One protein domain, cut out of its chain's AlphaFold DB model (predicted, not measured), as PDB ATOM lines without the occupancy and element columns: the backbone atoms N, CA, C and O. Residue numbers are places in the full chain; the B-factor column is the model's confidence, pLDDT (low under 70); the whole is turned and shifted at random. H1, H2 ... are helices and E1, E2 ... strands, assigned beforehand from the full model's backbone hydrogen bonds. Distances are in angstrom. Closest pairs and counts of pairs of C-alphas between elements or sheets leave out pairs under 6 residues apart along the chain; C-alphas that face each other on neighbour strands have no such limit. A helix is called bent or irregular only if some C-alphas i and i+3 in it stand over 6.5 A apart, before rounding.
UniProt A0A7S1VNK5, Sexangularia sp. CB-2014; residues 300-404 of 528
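This is residues 300 to 404 of the 528 residues of a protein of Sexangularia sp. CB-2014 (UniProt A0A7S1VNK5). Six crossed helices make a compact body in which H3, the longest, meets H4 at about a right angle; H4 and H5 form a helical hairpin, and H6 joins the end of H3 to H5 and H1. Residues 324 to 332, of which 330 to 332 belong to H3, stick out from this body. The printed part has 105 residues, with six named helices followed by one named strand, E1, and is mostly helix. It is compact, with a radius of gyration of the C-alphas of 13.5 A, and spans 38 by 31 by 27 A.

H1, residues 300 to 306, touches residues 311 to 315 alone of H2, residues 311 to 323, closest at the C-alphas of Ala 304 and Val 311, 5.3 A apart, at a steep tilt of 47 degrees, opposite ways. H2 and H3, residues 330 to 348, touch at a tilt of 68 degrees, only just steep, closest at the C-alphas of Gly 319 and Val 337, 6.8 A apart; residues 315 to 319 alone of H2 and 333 to 340 alone of H3 take part. H3 touches H4, residues 362 to 375, about perpendicular at 82 degrees, with residues 343 to 347 alone; the closest C-alphas are those of Val 344 and Val 368, 6.0 A apart. H4 and H5, residues 379 to 386, are a hairpin at a shallow tilt of 26 degrees; H4 touches H5 with residues 369 to 373 alone, closest at the C-alphas of Ala 373 and Ile 385, 6.3 A apart. H6, residues 392 to 399, touches residues 345 to 348 alone of H3; the closest C-alphas are those of Ala 348 and Ala 395, 4.9 A apart. H6 also touches H1, where the C-alphas of Ser 306 and Leu 398, the closest, are 5.5 A apart. H3 and H5 are apart. E1, residues 401 to 404, pairs with no named strand, and it and H6 meet only through their link. In H1, H4 and H6 every O i to N i+4 pair is within hydrogen-bond range; the figures are 6 of 9 in H2, 14 of 15 in H3 and 2 of 4 in H5.

H1 begins at C-alpha 300, (202.245, 159.684, 186.196). H2 is 16.0 A long and irregular, with C-alphas 318 and 321 7.3 A apart. H3 is 27.0 A long and ends at C-alpha 348, (208.777, 171.331, 179.608). H4 is 20.0 A long. H5, 11.0 A, is irregular, with C-alphas 380 and 383 7.1 A apart. H6 is 10.3 A long. E1 ends at C-alpha 404, (209.550, 148.000, 172.338).

The two C-alphas farthest apart, those of Gly 326 and Glu 404, are 41.3 A apart. The printed part has no cut. The link from H3 to H4, residues 349 to 361, is long. The mean pLDDT of the printed part is 89.7, and residues 320 to 333 are under 70.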
ATOM      1  N   LEU A 300     201.424 159.631 184.990       91.62
ATOM      2  CA  LEU A 300     202.245 159.684 186.196       91.62
ATOM      3  C   LEU A 300     203.304 158.588 186.196       91.62
ATOM      4  O   LEU A 300     204.415 158.837 186.658       91.62
ATOM      5  N   ARG A 301     202.997 157.400 185.669       92.12
ATOM      6  CA  ARG A 301     203.987 156.336 185.463       92.12
ATOM      7  C   ARG A 301     205.055 156.748 184.465       92.12
ATOM      8  O   ARG A 301     206.229 156.542 184.761       92.12
ATOM      9  N   GLY A 302     204.673 157.353 183.340       91.69
ATOM     10  CA  GLY A 302     205.631 157.892 182.369       91.69
ATOM     11  C   GLY A 302     206.590 158.888 183.022       91.69
ATOM     12  O   GLY A 302     207.805 158.697 182.996       91.69
ATOM     13  N   LEU A 303     206.036 159.882 183.720       94.50
ATOM     14  CA  LEU A 303     206.824 160.883 184.437       94.50
ATOM     15  C   LEU A 303     207.693 160.264 185.546       94.50
ATOM     16  O   LEU A 303     208.849 160.643 185.708       94.50
ATOM     17  N   ALA A 304     207.168 159.296 186.300       95.62
ATOM     18  CA  ALA A 304     207.904 158.613 187.361       95.62
ATOM     19  C   ALA A 304     209.126 157.857 186.821       95.62
ATOM     20  O   ALA A 304     210.206 157.956 187.404       95.62
ATOM     21  N   VAL A 305     208.970 157.153 185.694       94.81
ATOM     22  CA  VAL A 305     210.062 156.437 185.019       94.81
ATOM     23  C   VAL A 305     211.144 157.416 184.570       94.81
ATOM     24  O   VAL A 305     212.305 157.233 184.935       94.81
ATOM     25  N   SER A 306     210.779 158.484 183.856       95.56
ATOM     26  CA  SER A 306     211.746 159.478 183.365       95.56
ATOM     27  C   SER A 306     212.486 160.186 184.496       95.56
ATOM     28  O   SER A 306     213.686 160.436 184.393       95.56
ATOM     29  N   MET A 307     211.793 160.464 185.601       97.12
ATOM     30  CA  MET A 307     212.356 161.127 186.780       97.12
ATOM     31  C   MET A 307     213.072 160.163 187.735       97.12
ATOM     32  O   MET A 307     213.615 160.617 188.738       97.12
ATOM     33  N   GLN A 308     213.078 158.854 187.446       97.25
ATOM     34  CA  GLN A 308     213.636 157.795 188.300       97.25
ATOM     35  C   GLN A 308     213.093 157.841 189.743       97.25
ATOM     36  O   GLN A 308     213.820 157.732 190.731       97.25
ATOM     37  N   THR A 309     211.780 158.016 189.869       97.50
ATOM     38  CA  THR A 309     211.049 158.126 191.141       97.50
ATOM     39  C   THR A 309     209.834 157.191 191.145       97.50
ATOM     40  O   THR A 309     209.549 156.508 190.163       97.50
ATOM     41  N   SER A 310     209.095 157.123 192.253       96.50
ATOM     42  CA  SER A 310     207.854 156.337 192.327       96.50
ATOM     43  C   SER A 310     206.624 157.142 191.896       96.50
ATOM     44  O   SER A 310     206.516 158.338 192.180       96.50
ATOM     45  N   VAL A 311     205.624 156.469 191.314       93.75
ATOM     46  CA  VAL A 311     204.314 157.075 190.988       93.75
ATOM     47  C   VAL A 311     203.683 157.727 192.221       93.75
ATOM     48  O   VAL A 311     203.159 158.836 192.146       93.75
ATOM     49  N   SER A 312     203.801 157.096 193.393       92.62
ATOM     50  CA  SER A 312     203.303 157.651 194.656       92.62
ATOM     51  C   SER A 312     203.995 158.960 195.053       92.62
ATOM     52  O   SER A 312     203.349 159.834 195.631       92.62
ATOM     53  N   GLN A 313     205.290 159.122 194.758       95.19
ATOM     54  CA  GLN A 313     206.006 160.383 194.980       95.19
ATOM     55  C   GLN A 313     205.560 161.458 193.991       95.19
ATOM     56  O   GLN A 313     205.282 162.573 194.437       95.19
ATOM     57  N   VAL A 314     205.414 161.129 192.701       94.81
ATOM     58  CA  VAL A 314     204.862 162.056 191.693       94.81
ATOM     59  C   VAL A 314     203.485 162.544 192.136       94.81
ATOM     60  O   VAL A 314     203.251 163.748 192.255       94.81
ATOM     61  N   TRP A 315     202.609 161.611 192.506       91.25
ATOM     62  CA  TRP A 315     201.275 161.915 193.005       91.25
ATOM     63  C   TRP A 315     201.305 162.770 194.278       91.25
ATOM     64  O   TRP A 315     200.547 163.729 194.397       91.25
ATOM     65  N   ARG A 316     202.203 162.490 195.230       90.50
ATOM     66  CA  ARG A 316     202.338 163.285 196.463       90.50
ATOM     67  C   ARG A 316     202.796 164.717 196.183       90.50
ATOM     68  O   ARG A 316     202.304 165.635 196.834       90.50
ATOM     69  N   VAL A 317     203.733 164.911 195.256       92.38
ATOM     70  CA  VAL A 317     204.269 166.240 194.921       92.38
ATOM     71  C   VAL A 317     203.255 167.054 194.115       92.38
ATOM     72  O   VAL A 317     203.025 168.212 194.456       92.38
ATOM     73  N   MET A 318     202.608 166.448 193.116       91.00
ATOM     74  CA  MET A 318     201.678 167.145 192.213       91.00
ATOM     75  C   MET A 318     200.241 167.218 192.758       91.00
ATOM     76  O   MET A 318     199.555 168.218 192.572       91.00
ATOM     77  N   GLY A 319     199.767 166.184 193.459       81.12
ATOM     78  CA  GLY A 319     198.400 166.083 193.992       81.12
ATOM     79  C   GLY A 319     198.247 166.450 195.476       81.12
ATOM     80  O   GLY A 319     197.137 166.729 195.941       81.12
ATOM     81  N   GLY A 320     199.346 166.480 196.240       66.19
ATOM     82  CA  GLY A 320     199.329 166.592 197.704       66.19
ATOM     83  C   GLY A 320     198.856 167.934 198.275       66.19
ATOM     84  O   GLY A 320     198.456 167.986 199.439       66.19
ATOM     85  N   GLY A 321     198.836 169.010 197.482       61.03
ATOM     86  CA  GLY A 321     198.301 170.308 197.919       61.03
ATOM     87  C   GLY A 321     196.777 170.318 198.105       61.03
ATOM     88  O   GLY A 321     196.259 171.025 198.972       61.03
ATOM     89  N   SER A 322     196.059 169.490 197.340       55.53
ATOM     90  CA  SER A 322     194.588 169.469 197.303       55.53
ATOM     91  C   SER A 322     193.986 168.408 198.228       55.53
ATOM     92  O   SER A 322     192.908 168.616 198.781       55.53
ATOM     93  N   ALA A 323     194.700 167.302 198.470       53.06
ATOM     94  CA  ALA A 323     194.250 166.240 199.377       53.06
ATOM     95  C   ALA A 323     194.090 166.716 200.836       53.06
ATOM     96  O   ALA A 323     193.240 166.205 201.559       53.06
ATOM     97  N   ARG A 324     194.844 167.746 201.261       53.53
ATOM     98  CA  ARG A 324     194.710 168.353 202.599       53.53
ATOM     99  C   ARG A 324     193.452 169.216 202.780       53.53
ATOM    100  O   ARG A 324     193.079 169.472 203.916       53.53
ATOM    101  N   ARG A 325     192.770 169.644 201.705       56.44
ATOM    102  CA  ARG A 325     191.572 170.514 201.774       56.44
ATOM    103  C   ARG A 325     190.250 169.766 201.563       56.44
ATOM    104  O   ARG A 325     189.335 170.291 200.938       56.44
ATOM    105  N   GLY A 326     190.142 168.531 202.058       51.38
ATOM    106  CA  GLY A 326     188.853 167.828 202.138       51.38
ATOM    107  C   GLY A 326     188.174 167.547 200.790       51.38
ATOM    108  O   GLY A 326     186.948 167.551 200.710       51.38
ATOM    109  N   TRP A 327     188.944 167.315 199.724       53.69
ATOM    110  CA  TRP A 327     188.399 167.072 198.386       53.69
ATOM    111  C   TRP A 327     187.689 165.708 198.293       53.69
ATOM    112  O   TRP A 327     188.314 164.655 198.160       53.69
ATOM    113  N   ARG A 328     186.353 165.724 198.375       50.19
ATOM    114  CA  ARG A 328     185.485 164.537 198.331       50.19
ATOM    115  C   ARG A 328     185.156 164.152 196.879       50.19
ATOM    116  O   ARG A 328     184.094 164.495 196.375       50.19
ATOM    117  N   GLY A 329     186.056 163.450 196.183       62.44
ATOM    118  CA  GLY A 329     185.701 162.785 194.915       62.44
ATOM    119  C   GLY A 329     186.873 162.296 194.056       62.44
ATOM    120  O   GLY A 329     187.694 163.091 193.602       62.44
ATOM    121  N   ARG A 330     186.901 160.990 193.734       59.62
ATOM    122  CA  ARG A 330     187.905 160.373 192.832       59.62
ATOM    123  C   ARG A 330     187.947 161.017 191.434       59.62
ATOM    124  O   ARG A 330     189.028 161.195 190.885       59.62
ATOM    125  N   ARG A 331     186.798 161.423 190.871       62.16
ATOM    126  CA  ARG A 331     186.721 162.022 189.517       62.16
ATOM    127  C   ARG A 331     187.325 163.425 189.426       62.16
ATOM    128  O   ARG A 331     187.806 163.819 188.368       62.16
ATOM    129  N   SER A 332     187.276 164.211 190.500       68.31
ATOM    130  CA  SER A 332     187.924 165.527 190.507       68.31
ATOM    131  C   SER A 332     189.442 165.383 190.509       68.31
ATOM    132  O   SER A 332     190.150 166.173 189.882       68.31
ATOM    133  N   LEU A 333     189.936 164.375 191.234       68.88
ATOM    134  CA  LEU A 333     191.356 164.113 191.412       68.88
ATOM    135  C   LEU A 333     192.028 163.726 190.088       68.88
ATOM    136  O   LEU A 333     193.040 164.334 189.754       68.88
ATOM    137  N   ALA A 334     191.432 162.815 189.310       71.44
ATOM    138  CA  ALA A 334     191.932 162.438 187.980       71.44
ATOM    139  C   ALA A 334     192.077 163.664 187.060       71.44
ATOM    140  O   ALA A 334     193.177 163.988 186.630       71.44
ATOM    141  N   ARG A 335     191.016 164.477 186.941       78.50
ATOM    142  CA  ARG A 335     191.049 165.738 186.175       78.50
ATOM    143  C   ARG A 335     192.092 166.745 186.668       78.50
ATOM    144  O   ARG A 335     192.456 167.672 185.949       78.50
ATOM    145  N   SER A 336     192.517 166.655 187.925       82.94
ATOM    146  CA  SER A 336     193.556 167.535 188.469       82.94
ATOM    147  C   SER A 336     194.950 167.027 188.122       82.94
ATOM    148  O   SER A 336     195.816 167.838 187.812       82.94
ATOM    149  N   VAL A 337     195.137 165.707 188.095       85.00
ATOM    150  CA  VAL A 337     196.360 165.066 187.604       85.00
ATOM    151  C   VAL A 337     196.558 165.349 186.116       85.00
ATOM    152  O   VAL A 337     197.622 165.840 185.752       85.00
ATOM    153  N   ASP A 338     195.535 165.154 185.285       86.00
ATOM    154  CA  ASP A 338     195.639 165.382 183.835       86.00
ATOM    155  C   ASP A 338     196.013 166.831 183.521       86.00
ATOM    156  O   ASP A 338     196.889 167.103 182.701       86.00
ATOM    157  N   ARG A 339     195.407 167.786 184.240       89.62
ATOM    158  CA  ARG A 339     195.758 169.208 184.130       89.62
ATOM    159  C   ARG A 339     197.191 169.486 184.569       89.62
ATOM    160  O   ARG A 339     197.873 170.266 183.913       89.62
ATOM    161  N   ALA A 340     197.648 168.862 185.652       92.12
ATOM    162  CA  ALA A 340     199.014 169.033 186.129       92.12
ATOM    163  C   ALA A 340     200.033 168.456 185.132       92.12
ATOM    164  O   ALA A 340     201.026 169.114 184.841       92.12
ATOM    165  N   VAL A 341     199.767 167.286 184.545       92.69
ATOM    166  CA  VAL A 341     200.606 166.696 183.489       92.69
ATOM    167  C   VAL A 341     200.597 167.565 182.231       92.69
ATOM    168  O   VAL A 341     201.657 167.831 181.670       92.69
ATOM    169  N   ALA A 342     199.434 168.056 181.798       92.69
ATOM    170  CA  ALA A 342     199.336 168.951 180.646       92.69
ATOM    171  C   ALA A 342     200.125 170.254 180.864       92.69
ATOM    172  O   ALA A 342     200.784 170.747 179.944       92.69
ATOM    173  N   LEU A 343     200.098 170.792 182.088       95.12
ATOM    174  CA  LEU A 343     200.902 171.949 182.469       95.12
ATOM    175  C   LEU A 343     202.402 171.620 182.457       95.12
ATOM    176  O   LEU A 343     203.168 172.375 181.862       95.12
ATOM    177  N   VAL A 344     202.811 170.478 183.026       96.50
ATOM    178  CA  VAL A 344     204.201 169.992 182.957       96.50
ATOM    179  C   VAL A 344     204.660 169.878 181.504       96.50
ATOM    180  O   VAL A 344     205.727 170.380 181.180       96.50
ATOM    181  N   ASN A 345     203.849 169.302 180.614       96.06
ATOM    182  CA  ASN A 345     204.172 169.193 179.190       96.06
ATOM    183  C   ASN A 345     204.345 170.560 178.517       96.06
ATOM    184  O   ASN A 345     205.291 170.768 177.760       96.06
ATOM    185  N   SER A 346     203.456 171.508 178.813       96.50
ATOM    186  CA  SER A 346     203.510 172.848 178.218       96.50
ATOM    187  C   SER A 346     204.771 173.601 178.669       96.50
ATOM    188  O   SER A 346     205.484 174.155 177.838       96.50
ATOM    189  N   VAL A 347     205.111 173.540 179.961       97.56
ATOM    190  CA  VAL A 347     206.334 174.159 180.504       97.56
ATOM    191  C   VAL A 347     207.591 173.445 180.001       97.56
ATOM    192  O   VAL A 347     208.518 174.097 179.530       97.56
ATOM    193  N   ALA A 348     207.620 172.111 180.039       97.38
ATOM    194  CA  ALA A 348     208.777 171.331 179.608       97.38
ATOM    195  C   ALA A 348     209.076 171.498 178.115       97.38
ATOM    196  O   ALA A 348     210.240 171.476 177.736       97.38
ATOM    197  N   SER A 349     208.059 171.708 177.272       96.94
ATOM    198  CA  SER A 349     208.238 171.957 175.833       96.94
ATOM    199  C   SER A 349     208.657 173.391 175.496       96.94
ATOM    200  O   SER A 349     208.989 173.662 174.343       96.94
ATOM    201  N   GLY A 350     208.668 174.300 176.477       97.31
ATOM    202  CA  GLY A 350     208.934 175.724 176.261       97.31
ATOM    203  C   GLY A 350     207.752 176.483 175.645       97.31
ATOM    204  O   GLY A 350     207.942 177.560 175.088       97.31
ATOM    205  N   SER A 351     206.532 175.942 175.718       96.56
ATOM    206  CA  SER A 351     205.343 176.624 175.204       96.56
ATOM    207  C   SER A 351     204.977 177.824 176.078       96.56
ATOM    208  O   SER A 351     204.840 177.702 177.294       96.56
ATOM    209  N   ALA A 352     204.717 178.975 175.453       95.88
ATOM    210  CA  ALA A 352     204.148 180.138 176.140       95.88
ATOM    211  C   ALA A 352     202.661 179.943 176.506       95.88
ATOM    212  O   ALA A 352     202.119 180.680 177.333       95.88
ATOM    213  N   PHE A 353     202.002 178.945 175.908       96.69
ATOM    214  CA  PHE A 353     200.569 178.699 176.037       96.69
ATOM    215  C   PHE A 353     200.276 177.282 176.538       96.69
ATOM    216  O   PHE A 353     200.939 176.308 176.181       96.69
ATOM    217  N   SER A 354     199.240 177.165 177.358       93.12
ATOM    218  CA  SER A 354     198.650 175.890 177.764       93.12
ATOM    219  C   SER A 354     197.968 175.182 176.586       93.12
ATOM    220  O   SER A 354     197.649 175.801 175.574       93.12
ATOM    221  N   ALA A 355     197.625 173.902 176.761       83.69
ATOM    222  CA  ALA A 355     196.832 173.139 175.787       83.69
ATOM    223  C   ALA A 355     195.459 173.769 175.455       83.69
ATOM    224  O   ALA A 355     194.881 173.473 174.416       83.69
ATOM    225  N   ALA A 356     194.940 174.647 176.322       86.94
ATOM    226  CA  ALA A 356     193.708 175.403 176.092       86.94
ATOM    227  C   ALA A 356     193.947 176.778 175.433       86.94
ATOM    228  O   ALA A 356     193.046 177.613 175.435       86.94
ATOM    229  N   GLY A 357     195.166 177.058 174.957       92.38
ATOM    230  CA  GLY A 357     195.533 178.317 174.301       92.38
ATOM    231  C   GLY A 357     195.728 179.511 175.241       92.38
ATOM    232  O   GLY A 357     195.927 180.628 174.781       92.38
ATOM    233  N   ARG A 358     195.679 179.314 176.566       94.88
ATOM    234  CA  ARG A 358     195.873 180.405 177.543       94.88
ATOM    235  C   ARG A 358     197.358 180.606 177.846       94.88
ATOM    236  O   ARG A 358     198.023 179.582 178.032       94.88
ATOM    237  N   PRO A 359     197.856 181.849 177.982       97.44
ATOM    238  CA  PRO A 359     199.217 182.110 178.446       97.44
ATOM    239  C   PRO A 359     199.505 181.407 179.776       97.44
ATOM    240  O   PRO A 359     198.664 181.416 180.677       97.44
ATOM    241  N   ILE A 360     200.680 180.790 179.905       97.38
ATOM    242  CA  ILE A 360     201.102 180.133 181.147       97.38
ATOM    243  C   ILE A 360     201.651 181.190 182.105       97.38
ATOM    244  O   ILE A 360     202.624 181.875 181.786       97.38
ATOM    245  N   SER A 361     201.058 181.306 183.293       96.94
ATOM    246  CA  SER A 361     201.500 182.289 184.284       96.94
ATOM    247  C   SER A 361     202.907 181.979 184.811       96.94
ATOM    248  O   SER A 361     203.310 180.820 184.905       96.94
ATOM    249  N   TYR A 362     203.645 183.011 185.231       96.81
ATOM    250  CA  TYR A 362     204.955 182.830 185.868       96.81
ATOM    251  C   TYR A 362     204.868 181.934 187.117       96.81
ATOM    252  O   TYR A 362     205.722 181.077 187.335       96.81
ATOM    253  N   SER A 363     203.795 182.070 187.905       95.94
ATOM    254  CA  SER A 363     203.542 181.213 189.069       95.94
ATOM    255  C   SER A 363     203.349 179.743 188.703       95.94
ATOM    256  O   SER A 363     203.836 178.871 189.426       95.94
ATOM    257  N   ASP A 364     202.675 179.450 187.590       95.31
ATOM    258  CA  ASP A 364     202.485 178.075 187.121       95.31
ATOM    259  C   ASP A 364     203.814 177.471 186.656       95.31
ATOM    260  O   ASP A 364     204.135 176.338 187.015       95.31
ATOM    261  N   GLN A 365     204.627 178.246 185.929       96.88
ATOM    262  CA  GLN A 365     205.969 177.826 185.513       96.88
ATOM    263  C   GLN A 365     206.860 177.535 186.727       96.88
ATOM    264  O   GLN A 365     207.418 176.443 186.836       96.88
ATOM    265  N   ALA A 366     206.939 178.466 187.685       96.81
ATOM    266  CA  ALA A 366     207.714 178.297 188.916       96.81
ATOM    267  C   ALA A 366     207.254 177.076 189.732       96.81
ATOM    268  O   ALA A 366     208.070 176.339 190.296       96.81
ATOM    269  N   THR A 367     205.943 176.821 189.758       95.12
ATOM    270  CA  THR A 367     205.356 175.645 190.407       95.12
ATOM    271  C   THR A 367     205.808 174.350 189.731       95.12
ATOM    272  O   THR A 367     206.249 173.432 190.427       95.12
ATOM    273  N   VAL A 368     205.764 174.276 188.396       96.75
ATOM    274  CA  VAL A 368     206.243 173.103 187.647       96.75
ATOM    275  C   VAL A 368     207.725 172.853 187.899       96.75
ATOM    276  O   VAL A 368     208.085 171.732 188.251       96.75
ATOM    277  N   TRP A 369     208.583 173.869 187.790       97.94
ATOM    278  CA  TRP A 369     210.021 173.699 188.033       97.94
ATOM    279  C   TRP A 369     210.314 173.231 189.458       97.94
ATOM    280  O   TRP A 369     211.118 172.323 189.660       97.94
ATOM    281  N   THR A 370     209.569 173.740 190.443       97.06
ATOM    282  CA  THR A 370     209.642 173.257 191.829       97.06
ATOM    283  C   THR A 370     209.235 171.786 191.944       97.06
ATOM    284  O   THR A 370     209.868 171.022 192.677       97.06
ATOM    285  N   TRP A 371     208.183 171.348 191.245       97.19
ATOM    286  CA  TRP A 371     207.800 169.933 191.219       97.19
ATOM    287  C   TRP A 371     208.892 169.068 190.597       97.19
ATOM    288  O   TRP A 371     209.258 168.051 191.190       97.19
ATOM    289  N   LEU A 372     209.427 169.479 189.447       97.69
ATOM    290  CA  LEU A 372     210.458 168.737 188.728       97.69
ATOM    291  C   LEU A 372     211.740 168.623 189.561       97.69
ATOM    292  O   LEU A 372     212.204 167.508 189.785       97.69
ATOM    293  N   ALA A 373     212.237 169.718 190.138       98.06
ATOM    294  CA  ALA A 373     213.408 169.701 191.019       98.06
ATOM    295  C   ALA A 373     213.231 168.767 192.229       98.06
ATOM    296  O   ALA A 373     214.154 168.056 192.621       98.06
ATOM    297  N   ARG A 374     212.025 168.707 192.811       97.12
ATOM    298  CA  ARG A 374     211.729 167.809 193.944       97.12
ATOM    299  C   ARG A 374     211.628 166.339 193.548       97.12
ATOM    300  O   ARG A 374     211.888 165.472 194.385       97.12
ATOM    301  N   LEU A 375     211.173 166.060 192.331       97.56
ATOM    302  CA  LEU A 375     210.973 164.703 191.830       97.56
ATOM    303  C   LEU A 375     212.234 164.114 191.199       97.56
ATOM    304  O   LEU A 375     212.342 162.891 191.161       97.56
ATOM    305  N   ASN A 376     213.153 164.951 190.712       98.31
ATOM    306  CA  ASN A 376     214.238 164.491 189.860       98.31
ATOM    307  C   ASN A 376     215.239 163.615 190.616       98.31
ATOM    308  O   ASN A 376     215.849 164.030 191.604       98.31
ATOM    309  N   ARG A 377     215.431 162.402 190.104       98.00
ATOM    310  CA  ARG A 377     216.548 161.510 190.432       98.00
ATOM    311  C   ARG A 377     217.368 161.150 189.195       98.00
ATOM    312  O   ARG A 377     218.350 160.432 189.321       98.00
ATOM    313  N   ASN A 378     216.990 161.669 188.026       97.69
ATOM    314  CA  ASN A 378     217.663 161.409 186.769       97.69
ATOM    315  C   ASN A 378     218.700 162.513 186.469       97.69
ATOM    316  O   ASN A 378     218.317 163.653 186.177       97.69
ATOM    317  N   PRO A 379     220.011 162.205 186.488       97.56
ATOM    318  CA  PRO A 379     221.051 163.202 186.238       97.56
ATOM    319  C   PRO A 379     220.982 163.803 184.828       97.56
ATOM    320  O   PRO A 379     221.372 164.953 184.649       97.56
ATOM    321  N   ALA A 380     220.431 163.086 183.841       96.50
ATOM    322  CA  ALA A 380     220.287 163.597 182.476       96.50
ATOM    323  C   ALA A 380     219.281 164.759 182.371       96.50
ATOM    324  O   ALA A 380     219.374 165.571 181.456       96.50
ATOM    325  N   LEU A 381     218.331 164.860 183.308       97.62
ATOM    326  CA  LEU A 381     217.334 165.936 183.335       97.62
ATOM    327  C   LEU A 381     217.806 167.158 184.136       97.62
ATOM    328  O   LEU A 381     217.238 168.239 183.988       97.62
ATOM    329  N   GLN A 382     218.836 166.999 184.976       98.00
ATOM    330  CA  GLN A 382     219.270 168.026 185.924       98.00
ATOM    331  C   GLN A 382     219.674 169.351 185.249       98.00
ATOM    332  O   GLN A 382     219.163 170.381 185.684       98.00
ATOM    333  N   PRO A 383     220.464 169.369 184.150       97.88
ATOM    334  CA  PRO A 383     220.854 170.626 183.504       97.88
ATOM    335  C   PRO A 383     219.661 171.459 183.015       97.88
ATOM    336  O   PRO A 383     219.666 172.682 183.123       97.88
ATOM    337  N   HIS A 384     218.614 170.800 182.508       97.69
ATOM    338  CA  HIS A 384     217.399 171.472 182.038       97.69
ATOM    339  C   HIS A 384     216.568 172.037 183.194       97.69
ATOM    340  O   HIS A 384     216.011 173.131 183.083       97.69
ATOM    341  N   ILE A 385     216.498 171.293 184.303       98.19
ATOM    342  CA  ILE A 385     215.766 171.690 185.509       98.19
ATOM    343  C   ILE A 385     216.463 172.866 186.201       98.19
ATOM    344  O   ILE A 385     215.780 173.814 186.576       98.19
ATOM    345  N   ASP A 386     217.792 172.849 186.315       98.06
ATOM    346  CA  ASP A 386     218.565 173.943 186.925       98.06
ATOM    347  C   ASP A 386     218.467 175.236 186.112       98.06
ATOM    348  O   ASP A 386     218.348 176.326 186.670       98.06
ATOM    349  N   ALA A 387     218.462 175.115 184.782       97.69
ATOM    350  CA  ALA A 387     218.274 176.243 183.880       97.69
ATOM    351  C   ALA A 387     216.817 176.740 183.816       97.69
ATOM    352  O   ALA A 387     216.562 177.752 183.162       97.69
ATOM    353  N   CYS A 388     215.854 176.025 184.416       97.69
ATOM    354  CA  CYS A 388     214.413 176.288 184.297       97.69
ATOM    355  C   CYS A 388     213.968 176.557 182.844       97.69
ATOM    356  O   CYS A 388     213.103 177.399 182.591       97.69
ATOM    357  N   THR A 389     214.587 175.875 181.875       96.25
ATOM    358  CA  THR A 389     214.413 176.156 180.444       96.25
ATOM    359  C   THR A 389     213.736 174.976 179.755       96.25
ATOM    360  O   THR A 389     214.292 173.880 179.667       96.25
ATOM    361  N   GLY A 390     212.521 175.206 179.255       97.62
ATOM    362  CA  GLY A 390     211.783 174.237 178.449       97.62
ATOM    363  C   GLY A 390     212.313 174.147 177.015       97.62
ATOM    364  O   GLY A 390     212.776 175.134 176.451       97.62
ATOM    365  N   SER A 391     212.237 172.961 176.417       97.44
ATOM    366  CA  SER A 391     212.538 172.722 175.001       97.44
ATOM    367  C   SER A 391     211.832 171.453 174.503       97.44
ATOM    368  O   SER A 391     211.516 170.572 175.309       97.44
ATOM    369  N   PRO A 392     211.611 171.295 173.185       96.00
ATOM    370  CA  PRO A 392     211.071 170.053 172.630       96.00
ATOM    371  C   PRO A 392     211.876 168.806 173.027       96.00
ATOM    372  O   PRO A 392     211.284 167.776 173.348       96.00
ATOM    373  N   ASP A 393     213.207 168.915 173.080       95.69
ATOM    374  CA  ASP A 393     214.089 167.819 173.492       95.69
ATOM    375  C   ASP A 393     213.925 167.492 174.980       95.69
ATOM    376  O   ASP A 393     213.791 166.322 175.340       95.69
ATOM    377  N   PHE A 394     213.833 168.505 175.849       97.38
ATOM    378  CA  PHE A 394     213.566 168.285 177.272       97.38
ATOM    379  C   PHE A 394     212.201 167.624 177.501       97.38
ATOM    380  O   PHE A 394     212.107 166.664 178.266       97.38
ATOM    381  N   ALA A 395     211.151 168.065 176.804       96.75
ATOM    382  CA  ALA A 395     209.843 167.417 176.872       96.75
ATOM    383  C   ALA A 395     209.896 165.956 176.395       96.75
ATOM    384  O   ALA A 395     209.293 165.085 177.022       96.75
ATOM    385  N   ALA A 396     210.642 165.663 175.327       95.19
ATOM    386  CA  ALA A 396     210.819 164.304 174.822       95.19
ATOM    387  C   ALA A 396     211.615 163.410 175.796       95.19
ATOM    388  O   ALA A 396     211.305 162.226 175.941       95.19
ATOM    389  N   LEU A 397     212.599 163.964 176.507       95.50
ATOM    390  CA  LEU A 397     213.321 163.270 177.577       95.50
ATOM    391  C   LEU A 397     212.434 163.021 178.806       95.50
ATOM    392  O   LEU A 397     212.477 161.938 179.386       95.50
ATOM    393  N   LEU A 398     211.628 164.009 179.196       96.56
ATOM    394  CA  LEU A 398     210.811 163.974 180.409       96.56
ATOM    395  C   LEU A 398     209.536 163.135 180.253       96.56
ATOM    396  O   LEU A 398     209.157 162.402 181.163       96.56
ATOM    397  N   LEU A 399     208.848 163.261 179.120       95.50
ATOM    398  CA  LEU A 399     207.512 162.697 178.893       95.50
ATOM    399  C   LEU A 399     207.484 161.654 177.777       95.50
ATOM    400  O   LEU A 399     206.468 160.983 177.588       95.50
ATOM    401  N   GLY A 400     208.574 161.519 177.023       94.69
ATOM    402  CA  GLY A 400     208.668 160.514 175.982       94.69
ATOM    403  C   GLY A 400     208.742 159.107 176.568       94.69
ATOM    404  O   GLY A 400     209.447 158.841 177.538       94.69
ATOM    405  N   GLN A 401     208.021 158.184 175.946       93.62
ATOM    406  CA  GLN A 401     207.991 156.780 176.327       93.62
ATOM    407  C   GLN A 401     208.991 155.988 175.481       93.62
ATOM    408  O   GLN A 401     209.199 156.275 174.299       93.62
ATOM    409  N   THR A 402     209.597 154.965 176.083       93.38
ATOM    410  CA  THR A 402     210.320 153.945 175.318       93.38
ATOM    411  C   THR A 402     209.330 152.877 174.884       93.38
ATOM    412  O   THR A 402     208.597 152.324 175.702       93.38
ATOM    413  N   VAL A 403     209.299 152.612 173.587       93.81
ATOM    414  CA  VAL A 403     208.459 151.596 172.965       93.81
ATOM    415  C   VAL A 403     209.335 150.447 172.517       93.81
ATOM    416  O   VAL A 403     210.315 150.687 171.821       93.81
ATOM    417  N   GLU A 404     208.927 149.224 172.833       93.88
ATOM    418  CA  GLU A 404     209.550 148.000 172.338       93.88
ATOM    419  C   GLU A 404     208.489 147.086 171.703       93.88
ATOM    420  O   GLU A 404     207.374 146.938 172.228       93.88
TER     421      GLU A 404